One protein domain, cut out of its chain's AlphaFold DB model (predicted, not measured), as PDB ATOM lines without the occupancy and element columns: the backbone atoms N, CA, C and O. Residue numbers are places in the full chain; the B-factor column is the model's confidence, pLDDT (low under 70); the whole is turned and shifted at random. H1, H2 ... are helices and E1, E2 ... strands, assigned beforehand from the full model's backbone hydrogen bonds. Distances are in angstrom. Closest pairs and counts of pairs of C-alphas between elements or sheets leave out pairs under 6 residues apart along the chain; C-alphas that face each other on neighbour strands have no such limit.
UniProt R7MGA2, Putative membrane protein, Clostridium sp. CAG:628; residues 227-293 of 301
ATOM      1  N   GLU A 227     191.531 179.238 154.650       92.50
ATOM      2  CA  GLU A 227     191.866 180.205 153.604       92.50
ATOM      3  C   GLU A 227     193.280 179.951 153.062       92.50
ATOM      4  O   GLU A 227     194.213 179.794 153.846       92.50
ATOM      5  N   ILE A 228     193.470 179.917 151.738       91.75
ATOM      6  CA  ILE A 228     194.809 179.839 151.127       91.75
ATOM      7  C   ILE A 228     195.296 181.239 150.758       91.75
ATOM      8  O   ILE A 228     194.633 181.974 150.030       91.75
ATOM      9  N   ILE A 229     196.496 181.582 151.221       87.50
ATOM     10  CA  ILE A 229     197.134 182.878 150.998       87.50
ATOM     11  C   ILE A 229     198.401 182.664 150.166       87.50
ATOM     12  O   ILE A 229     199.390 182.105 150.641       87.50
ATOM     13  N   ASP A 230     198.390 183.144 148.921       86.88
ATOM     14  CA  ASP A 230     199.562 183.123 148.040       86.88
ATOM     15  C   ASP A 230     200.333 184.458 148.136       86.88
ATOM     16  O   ASP A 230     199.892 185.494 147.629       86.88
ATOM     17  N   LYS A 231     201.500 184.436 148.797       83.12
ATOM     18  CA  LYS A 231     202.370 185.613 149.000       83.12
ATOM     19  C   LYS A 231     203.465 185.746 147.933       83.12
ATOM     20  O   LYS A 231     204.459 186.437 148.151       83.12
ATOM     21  N   THR A 232     203.313 185.102 146.774       77.50
ATOM     22  CA  THR A 232     204.309 185.152 145.684       77.50
ATOM     23  C   THR A 232     204.260 186.410 144.820       77.50
ATOM     24  O   THR A 232     205.171 186.618 144.015       77.50
ATOM     25  N   LYS A 233     203.240 187.272 144.967       59.03
ATOM     26  CA  LYS A 233     203.068 188.473 144.129       59.03
ATOM     27  C   LYS A 233     204.344 189.332 144.107       59.03
ATOM     28  O   LYS A 233     204.759 189.864 145.132       59.03
ATOM     29  N   GLY A 234     204.943 189.473 142.921       54.59
ATOM     30  CA  GLY A 234     206.138 190.292 142.676       54.59
ATOM     31  C   GLY A 234     207.485 189.558 142.746       54.59
ATOM     32  O   GLY A 234     208.515 190.190 142.522       54.59
ATOM     33  N   LYS A 235     207.514 188.246 143.016       54.31
ATOM     34  CA  LYS A 235     208.738 187.429 142.963       54.31
ATOM     35  C   LYS A 235     208.746 186.585 141.686       54.31
ATOM     36  O   LYS A 235     207.754 185.931 141.379       54.31
ATOM     37  N   TYR A 236     209.852 186.609 140.937       52.91
ATOM     38  CA  TYR A 236     210.046 185.753 139.762       52.91
ATOM     39  C   TYR A 236     209.814 184.280 140.140       52.91
ATOM     40  O   TYR A 236     210.511 183.738 140.996       52.91
ATOM     41  N   CYS A 237     208.839 183.634 139.497       60.00
ATOM     42  CA  CYS A 237     208.677 182.183 139.534       60.00
ATOM     43  C   CYS A 237     209.853 181.567 138.762       60.00
ATOM     44  O   CYS A 237     209.882 181.636 137.536       60.00
ATOM     45  N   ALA A 238     210.826 180.975 139.458       58.19
ATOM     46  CA  ALA A 238     211.813 180.120 138.802       58.19
ATOM     47  C   ALA A 238     211.084 178.907 138.191       58.19
ATOM     48  O   ALA A 238     210.272 178.276 138.878       58.19
ATOM     49  N   GLU A 239     211.345 178.615 136.912       62.19
ATOM     50  CA  GLU A 239     210.728 177.529 136.132       62.19
ATOM     51  C   GLU A 239     211.174 176.146 136.638       62.19
ATOM     52  O   GLU A 239     211.967 175.445 136.014       62.19
ATOM     53  N   ALA A 240     210.686 175.745 137.808       71.38
ATOM     54  CA  ALA A 240     210.920 174.422 138.364       71.38
ATOM     55  C   ALA A 240     209.706 173.950 139.162       71.38
ATOM     56  O   ALA A 240     209.117 174.711 139.934       71.38
ATOM     57  N   ILE A 241     209.370 172.666 138.999       74.31
ATOM     58  CA  ILE A 241     208.323 172.001 139.777       74.31
ATOM     59  C   ILE A 241     208.677 172.076 141.265       74.31
ATOM     60  O   ILE A 241     209.831 171.895 141.676       74.31
ATOM     61  N   ASP A 242     207.667 172.357 142.077       82.75
ATOM     62  CA  ASP A 242     207.803 172.496 143.519       82.75
ATOM     63  C   ASP A 242     206.779 171.626 144.237       82.75
ATOM     64  O   ASP A 242     205.636 172.033 144.454       82.75
ATOM     65  N   TYR A 243     207.179 170.397 144.558       84.06
ATOM     66  CA  TYR A 243     206.369 169.495 145.365       84.06
ATOM     67  C   TYR A 243     206.280 170.040 146.788       84.06
ATOM     68  O   TYR A 243     207.292 170.208 147.463       84.06
ATOM     69  N   PHE A 244     205.059 170.331 147.237       87.12
ATOM     70  CA  PHE A 244     204.821 170.893 148.565       87.12
ATOM     71  C   PHE A 244     204.219 169.869 149.530       87.12
ATOM     72  O   PHE A 244     204.336 170.049 150.738       87.12
ATOM     73  N   TYR A 245     203.588 168.801 149.026       89.06
ATOM     74  CA  TYR A 245     203.062 167.720 149.858       89.06
ATOM     75  C   TYR A 245     202.797 166.447 149.045       89.06
ATOM     76  O   TYR A 245     201.944 166.447 148.160       89.06
ATOM     77  N   LYS A 246     203.480 165.336 149.353       87.31
ATOM     78  CA  LYS A 246     203.377 164.065 148.605       87.31
ATOM     79  C   LYS A 246     203.492 164.297 147.082       87.31
ATOM     80  O   LYS A 246     204.497 164.819 146.611       87.31
ATOM     81  N   ASN A 247     202.462 163.942 146.311       85.31
ATOM     82  CA  ASN A 247     202.393 164.158 144.865       85.31
ATOM     83  C   ASN A 247     201.718 165.481 144.458       85.31
ATOM     84  O   ASN A 247     201.477 165.688 143.266       85.31
ATOM     85  N   TYR A 248     201.414 166.364 145.409       84.94
ATOM     86  CA  TYR A 248     200.892 167.698 145.149       84.94
ATOM     87  C   TYR A 248     202.028 168.706 144.960       84.94
ATOM     88  O   TYR A 248     202.994 168.739 145.731       84.94
ATOM     89  N   TYR A 249     201.917 169.528 143.920       86.00
ATOM     90  CA  TYR A 249     202.987 170.429 143.505       86.00
ATOM     91  C   TYR A 249     202.483 171.763 142.961       86.00
ATOM     92  O   TYR A 249     201.315 171.932 142.608       86.00
ATOM     93  N   PHE A 250     203.404 172.715 142.858       84.62
ATOM     94  CA  PHE A 250     203.239 173.950 142.109       84.62
ATOM     95  C   PHE A 250     204.074 173.920 140.830       84.62
ATOM     96  O   PHE A 250     205.164 173.346 140.793       84.62
ATOM     97  N   SER A 251     203.578 174.573 139.781       76.38
ATOM     98  CA  SER A 251     204.269 174.704 138.491       76.38
ATOM     99  C   SER A 251     205.491 175.636 138.527       76.38
ATOM    100  O   SER A 251     206.193 175.748 137.526       76.38
ATOM    101  N   CYS A 252     205.751 176.296 139.659       78.06
ATOM    102  CA  CYS A 252     206.939 177.110 139.905       78.06
ATOM    103  C   CYS A 252     207.361 177.022 141.386       78.06
ATOM    104  O   CYS A 252     206.547 176.631 142.229       78.06
ATOM    105  N   LYS A 253     208.595 177.429 141.725       79.94
ATOM    106  CA  LYS A 253     209.102 177.451 143.115       79.94
ATOM    107  C   LYS A 253     208.342 178.446 144.001       79.94
ATOM    108  O   LYS A 253     208.677 179.631 144.045       79.94
ATOM    109  N   LYS A 254     207.340 177.962 144.740       85.81
ATOM    110  CA  LYS A 254     206.510 178.762 145.650       85.81
ATOM    111  C   LYS A 254     206.054 178.095 146.948       85.81
ATOM    112  O   LYS A 254     205.400 178.753 147.749       85.81
ATOM    113  N   SER A 255     206.422 176.848 147.220       84.69
ATOM    114  CA  SER A 255     206.055 176.118 148.441       84.69
ATOM    115  C   SER A 255     206.497 176.821 149.732       84.69
ATOM    116  O   SER A 255     205.893 176.616 150.778       84.69
ATOM    117  N   ASN A 256     207.488 177.717 149.647       83.12
ATOM    118  CA  ASN A 256     207.954 178.584 150.738       83.12
ATOM    119  C   ASN A 256     207.141 179.885 150.928       83.12
ATOM    120  O   ASN A 256     207.435 180.668 151.828       83.12
ATOM    121  N   TYR A 257     206.155 180.154 150.071       83.75
ATOM    122  CA  TYR A 257     205.410 181.418 150.031       83.75
ATOM    123  C   TYR A 257     203.887 181.240 149.973       83.75
ATOM    124  O   TYR A 257     203.162 182.236 149.935       83.75
ATOM    125  N   VAL A 258     203.400 179.999 149.963       88.62
ATOM    126  CA  VAL A 258     201.969 179.683 150.021       88.62
ATOM    127  C   VAL A 258     201.620 179.253 151.437       88.62
ATOM    128  O   VAL A 258     202.232 178.340 151.990       88.62
ATOM    129  N   TYR A 259     200.621 179.911 152.010       89.81
ATOM    130  CA  TYR A 259     200.189 179.732 153.387       89.81
ATOM    131  C   TYR A 259     198.737 179.260 153.435       89.81
ATOM    132  O   TYR A 259     197.951 179.535 152.529       89.81
ATOM    133  N   VAL A 260     198.386 178.564 154.510       92.31
ATOM    134  CA  VAL A 260     197.012 178.241 154.883       92.31
ATOM    135  C   VAL A 260     196.691 178.947 156.193       92.31
ATOM    136  O   VAL A 260     197.455 178.893 157.157       92.31
ATOM    137  N   LYS A 261     195.562 179.638 156.231       89.69
ATOM    138  CA  LYS A 261     195.041 180.308 157.409       89.69
ATOM    139  C   LYS A 261     193.874 179.492 157.943       89.69
ATOM    140  O   LYS A 261     192.871 179.313 157.260       89.69
ATOM    141  N   ILE A 262     194.049 178.970 159.152       88.56
ATOM    142  CA  ILE A 262     193.120 178.071 159.836       88.56
ATOM    143  C   ILE A 262     192.687 178.765 161.116       88.56
ATOM    144  O   ILE A 262     193.531 179.062 161.960       88.56
ATOM    145  N   ASN A 263     191.391 179.049 161.270       85.00
ATOM    146  CA  ASN A 263     190.860 179.747 162.452       85.00
ATOM    147  C   ASN A 263     191.629 181.041 162.771       85.00
ATOM    148  O   ASN A 263     191.937 181.346 163.919       85.00
ATOM    149  N   ASN A 264     191.948 181.797 161.719       79.81
ATOM    150  CA  ASN A 264     192.686 183.057 161.778       79.81
ATOM    151  C   ASN A 264     194.179 182.963 162.163       79.81
ATOM    152  O   ASN A 264     194.829 184.000 162.270       79.81
ATOM    153  N   GLN A 265     194.738 181.755 162.290       82.94
ATOM    154  CA  GLN A 265     196.175 181.521 162.448       82.94
ATOM    155  C   GLN A 265     196.795 181.055 161.128       82.94
ATOM    156  O   GLN A 265     196.253 180.182 160.456       82.94
ATOM    157  N   GLU A 266     197.918 181.658 160.746       91.50
ATOM    158  CA  GLU A 266     198.593 181.397 159.475       91.50
ATOM    159  C   GLU A 266     199.720 180.370 159.642       91.50
ATOM    160  O   GLU A 266     200.544 180.481 160.548       91.50
ATOM    161  N   TYR A 267     199.768 179.397 158.737       86.56
ATOM    162  CA  TYR A 267     200.785 178.354 158.666       86.56
ATOM    163  C   TYR A 267     201.306 178.250 157.239       86.56
ATOM    164  O   TYR A 267     200.556 178.456 156.283       86.56
ATOM    165  N   LEU A 268     202.573 177.889 157.062       88.06
ATOM    166  CA  LEU A 268     203.071 177.562 155.732       88.06
ATOM    167  C   LEU A 268     202.379 176.283 155.243       88.06
ATOM    168  O   LEU A 268     202.324 175.299 155.978       88.06
ATOM    169  N   LEU A 269     201.847 176.278 154.017       91.81
ATOM    170  CA  LEU A 269     200.962 175.205 153.546       91.81
ATOM    171  C   LEU A 269     201.620 173.820 153.635       91.81
ATOM    172  O   LEU A 269     201.001 172.870 154.108       91.81
ATOM    173  N   LYS A 270     202.884 173.713 153.211       87.56
ATOM    174  CA  LYS A 270     203.641 172.453 153.259       87.56
ATOM    175  C   LYS A 270     203.852 171.939 154.687       87.56
ATOM    176  O   LYS A 270     203.778 170.737 154.919       87.56
ATOM    177  N   ASP A 271     204.068 172.846 155.639       82.56
ATOM    178  CA  ASP A 271     204.295 172.499 157.041       82.56
ATOM    179  C   ASP A 271     202.973 172.110 157.707       82.56
ATOM    180  O   ASP A 271     202.897 171.079 158.361       82.56
ATOM    181  N   ALA A 272     201.892 172.848 157.438       88.81
ATOM    182  CA  ALA A 272     200.560 172.531 157.944       88.81
ATOM    183  C   ALA A 272     200.064 171.146 157.496       88.81
ATOM    184  O   ALA A 272     199.403 170.451 158.267       88.81
ATOM    185  N   LEU A 273     200.392 170.740 156.266       90.19
ATOM    186  CA  LEU A 273     200.074 169.412 155.742       90.19
ATOM    187  C   LEU A 273     200.979 168.321 156.336       90.19
ATOM    188  O   LEU A 273     200.486 167.258 156.709       90.19
ATOM    189  N   ARG A 274     202.291 168.577 156.459       86.94
ATOM    190  CA  ARG A 274     203.244 167.651 157.103       86.94
ATOM    191  C   ARG A 274     202.870 167.389 158.561       86.94
ATOM    192  O   ARG A 274     202.839 166.239 158.992       86.94
ATOM    193  N   ASP A 275     202.537 168.450 159.284       86.19
ATOM    194  CA  ASP A 275     202.264 168.429 160.719       86.19
ATOM    195  C   ASP A 275     200.785 168.086 161.008       86.19
ATOM    196  O   ASP A 275     200.343 168.113 162.156       86.19
ATOM    197  N   LYS A 276     200.013 167.732 159.964       91.12
ATOM    198  CA  LYS A 276     198.596 167.322 160.019       91.12
ATOM    199  C   LYS A 276     197.669 168.358 160.673       91.12
ATOM    200  O   LYS A 276     196.604 168.014 161.179       91.12
ATOM    201  N   ILE A 277     198.049 169.635 160.625       84.38
ATOM    202  CA  ILE A 277     197.223 170.778 161.045       84.38
ATOM    203  C   ILE A 277     196.054 170.960 160.066       84.38
ATOM    204  O   ILE A 277     194.956 171.360 160.460       84.38
ATOM    205  N   VAL A 278     196.270 170.631 158.789       90.19
ATOM    206  CA  VAL A 278     195.233 170.508 157.758       90.19
ATOM    207  C   VAL A 278     195.499 169.283 156.886       90.19
ATOM    208  O   VAL A 278     196.650 168.871 156.746       90.19
ATOM    209  N   THR A 279     194.463 168.699 156.289       92.81
ATOM    210  CA  THR A 279     194.595 167.620 155.298       92.81
ATOM    211  C   THR A 279     194.279 168.110 153.885       92.81
ATOM    212  O   THR A 279     193.591 169.109 153.690       92.81
ATOM    213  N   MET A 280     194.748 167.381 152.867       90.75
ATOM    214  CA  MET A 280     194.353 167.668 151.481       90.75
ATOM    215  C   MET A 280     192.841 167.539 151.276       90.75
ATOM    216  O   MET A 280     192.273 168.335 150.544       90.75
ATOM    217  N   GLU A 281     192.191 166.595 151.959       90.19
ATOM    218  CA  GLU A 281     190.735 166.421 151.915       90.19
ATOM    219  C   GLU A 281     189.996 167.628 152.509       90.19
ATOM    220  O   GLU A 281     189.009 168.085 151.939       90.19
ATOM    221  N   GLU A 282     190.494 168.197 153.612       90.38
ATOM    222  CA  GLU A 282     189.938 169.422 154.196       90.38
ATOM    223  C   GLU A 282     190.116 170.626 153.259       90.38
ATOM    224  O   GLU A 282     189.199 171.433 153.113       90.38
ATOM    225  N   LEU A 283     191.269 170.739 152.589       90.38
ATOM    226  CA  LEU A 283     191.508 171.781 151.587       90.38
ATOM    227  C   LEU A 283     190.580 171.623 150.371       90.38
ATOM    228  O   LEU A 283     189.992 172.605 149.921       90.38
ATOM    229  N   GLU A 284     190.423 170.398 149.867       87.88
ATOM    230  CA  GLU A 284     189.553 170.068 148.733       87.88
ATOM    231  C   GLU A 284     188.071 170.296 149.078       87.88
ATOM    232  O   GLU A 284     187.340 170.890 148.282       87.88
ATOM    233  N   SER A 285     187.650 169.932 150.294       86.44
ATOM    234  CA  SER A 285     186.300 170.189 150.826       86.44
ATOM    235  C   SER A 285     186.021 171.681 151.015       86.44
ATOM    236  O   SER A 285     184.893 172.129 150.819       86.44
ATOM    237  N   ALA A 286     187.052 172.467 151.337       85.25
ATOM    238  CA  ALA A 286     186.991 173.927 151.381       85.25
ATOM    239  C   ALA A 286     187.063 174.588 149.986       85.25
ATOM    240  O   ALA A 286     187.040 175.814 149.885       85.25
ATOM    241  N   GLY A 287     187.127 173.797 148.908       81.00
ATOM    242  CA  GLY A 287     187.088 174.269 147.523       81.00
ATOM    243  C   GLY A 287     188.454 174.551 146.891       81.00
ATOM    244  O   GLY A 287     188.505 174.987 145.740       81.00
ATOM    245  N   TYR A 288     189.562 174.284 147.586       84.31
ATOM    246  CA  TYR A 288     190.907 174.475 147.040       84.31
ATOM    247  C   TYR A 288     191.350 173.261 146.230       84.31
ATOM    248  O   TYR A 288     191.279 172.121 146.682       84.31
ATOM    249  N   ARG A 289     191.865 173.510 145.026       85.12
ATOM    250  CA  ARG A 289     192.395 172.472 144.139       85.12
ATOM    251  C   ARG A 289     193.863 172.735 143.858       85.12
ATOM    252  O   ARG A 289     194.270 173.868 143.619       85.12
ATOM    253  N   PHE A 290     194.652 171.669 143.875       84.62
ATOM    254  CA  PHE A 290     196.091 171.720 143.648       84.62
ATOM    255  C   PHE A 290     196.488 170.730 142.557       84.62
ATOM    256  O   PHE A 290     195.822 169.711 142.352       84.62
ATOM    257  N   LEU A 291     197.595 171.012 141.865       81.19
ATOM    258  CA  LEU A 291     198.133 170.091 140.870       81.19
ATOM    259  C   LEU A 291     198.627 168.824 141.568       81.19
ATOM    260  O   LEU A 291     199.320 168.901 142.581       81.19
ATOM    261  N   LYS A 292     198.286 167.665 140.999       85.00
ATOM    262  CA  LYS A 292     198.630 166.342 141.530       85.00
ATOM    263  C   LYS A 292     199.284 165.489 140.451       85.00
ATOM    264  O   LYS A 292     198.734 165.326 139.361       85.00
ATOM    265  N   ASN A 293     200.447 164.916 140.746       77.12
ATOM    266  CA  ASN A 293     201.109 163.974 139.852       77.12
ATOM    267  C   ASN A 293     200.513 162.566 140.038       77.12
ATOM    268  O   ASN A 293     200.812 161.871 141.007       77.12
TER     269      ASN A 293
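Overview. This is residues 227 to 293 of the 301 residues of the protein "Putative membrane protein" of Clostridium sp. CAG:628 (UniProt R7MGA2). A small three-stranded sheet, E1, E4 and E5, has the short helix H1 standing up from it, and H1 reaches E2 of a separate two-stranded hairpin, E2 and E3. H2 lies off to one side of H1, close to it but not clearly touching, and is apart from E1, E4 and E5 and from the hairpin; the last residues run back from it, and residues 291 to 292 pair briefly with E3, while a long loop, residues 231 to 241, links E1 to the hairpin. The printed part has 67 residues, with five named strands followed by two named helices, in the order E1 E2 E3 E4 E5 H1 H2; the larger sheet has the order E1, E4, E5, all antiparallel. The class is mixed, helices and strands, with 32 residues, under half, in named elements. The whole is compact, with a radius of gyration of the C-alphas of 11.5 A and spans of 31 by 26 by 21 A.

Along the chain. E1, residues 227 to 230, begins at C-alpha 227 at (191.866, 180.205, 153.604) and is 9.9 A long. E4, residues 258 to 262, is the longest strand, 13.3 A, and E5, residues 265 to 268, measures 10.4 A. H1, residues 269 to 274, is 8.7 A long and begins at C-alpha 269 at (200.962, 175.205, 153.546). E2, residues 242 to 245, measures 9.2 A, and E3, residues 248 to 250, 7.3 A. H2, residues 280 to 285, is 8.5 A long and ends at C-alpha 285 at (186.300, 170.189, 150.826).

Arrangement. E1 and E4 are antiparallel at 160 degrees, with N 229 and O 259 2.8 A apart, within hydrogen-bond range. E4 and E5 form a hairpin, antiparallel at 150 degrees, with N 260 and O 267 at 2.8 A. H1 is on this sheet at a height of 7.7 A, stands up from it at 47 degrees, and is only just over E5, on which 3 of its C-alphas fall. The closest C-alphas of H1 and E4 are those of Leu 269 and Tyr 259, 4.6 A apart; those of H1 and E2 are Lys 270 and Phe 244, 5.1 A. E2 and E3 form a hairpin, antiparallel at 148 degrees, with N 250 and O 242 at 2.8 A. Residues 248 to 249 of E3 also pair, antiparallel, with residues 291 to 292. H1 and H2 are close but not clearly touching, with the C-alphas of Leu 273 and Met 280 7.3 A apart, at a steep tilt of 59 degrees, opposite ways. H2 is not on the three-stranded sheet. In H1 and H2 every O i to N i+4 pair is within hydrogen-bond range.

Size, cuts and confidence. The two C-alphas farthest apart are those of Glu 239 and Asn 263, at 33.1 A. The printed part has no cut. The link from E1 to E2 is long, with 11 residues. The mean pLDDT of the printed part is 82.7, and residues 233 to 239 are under 70.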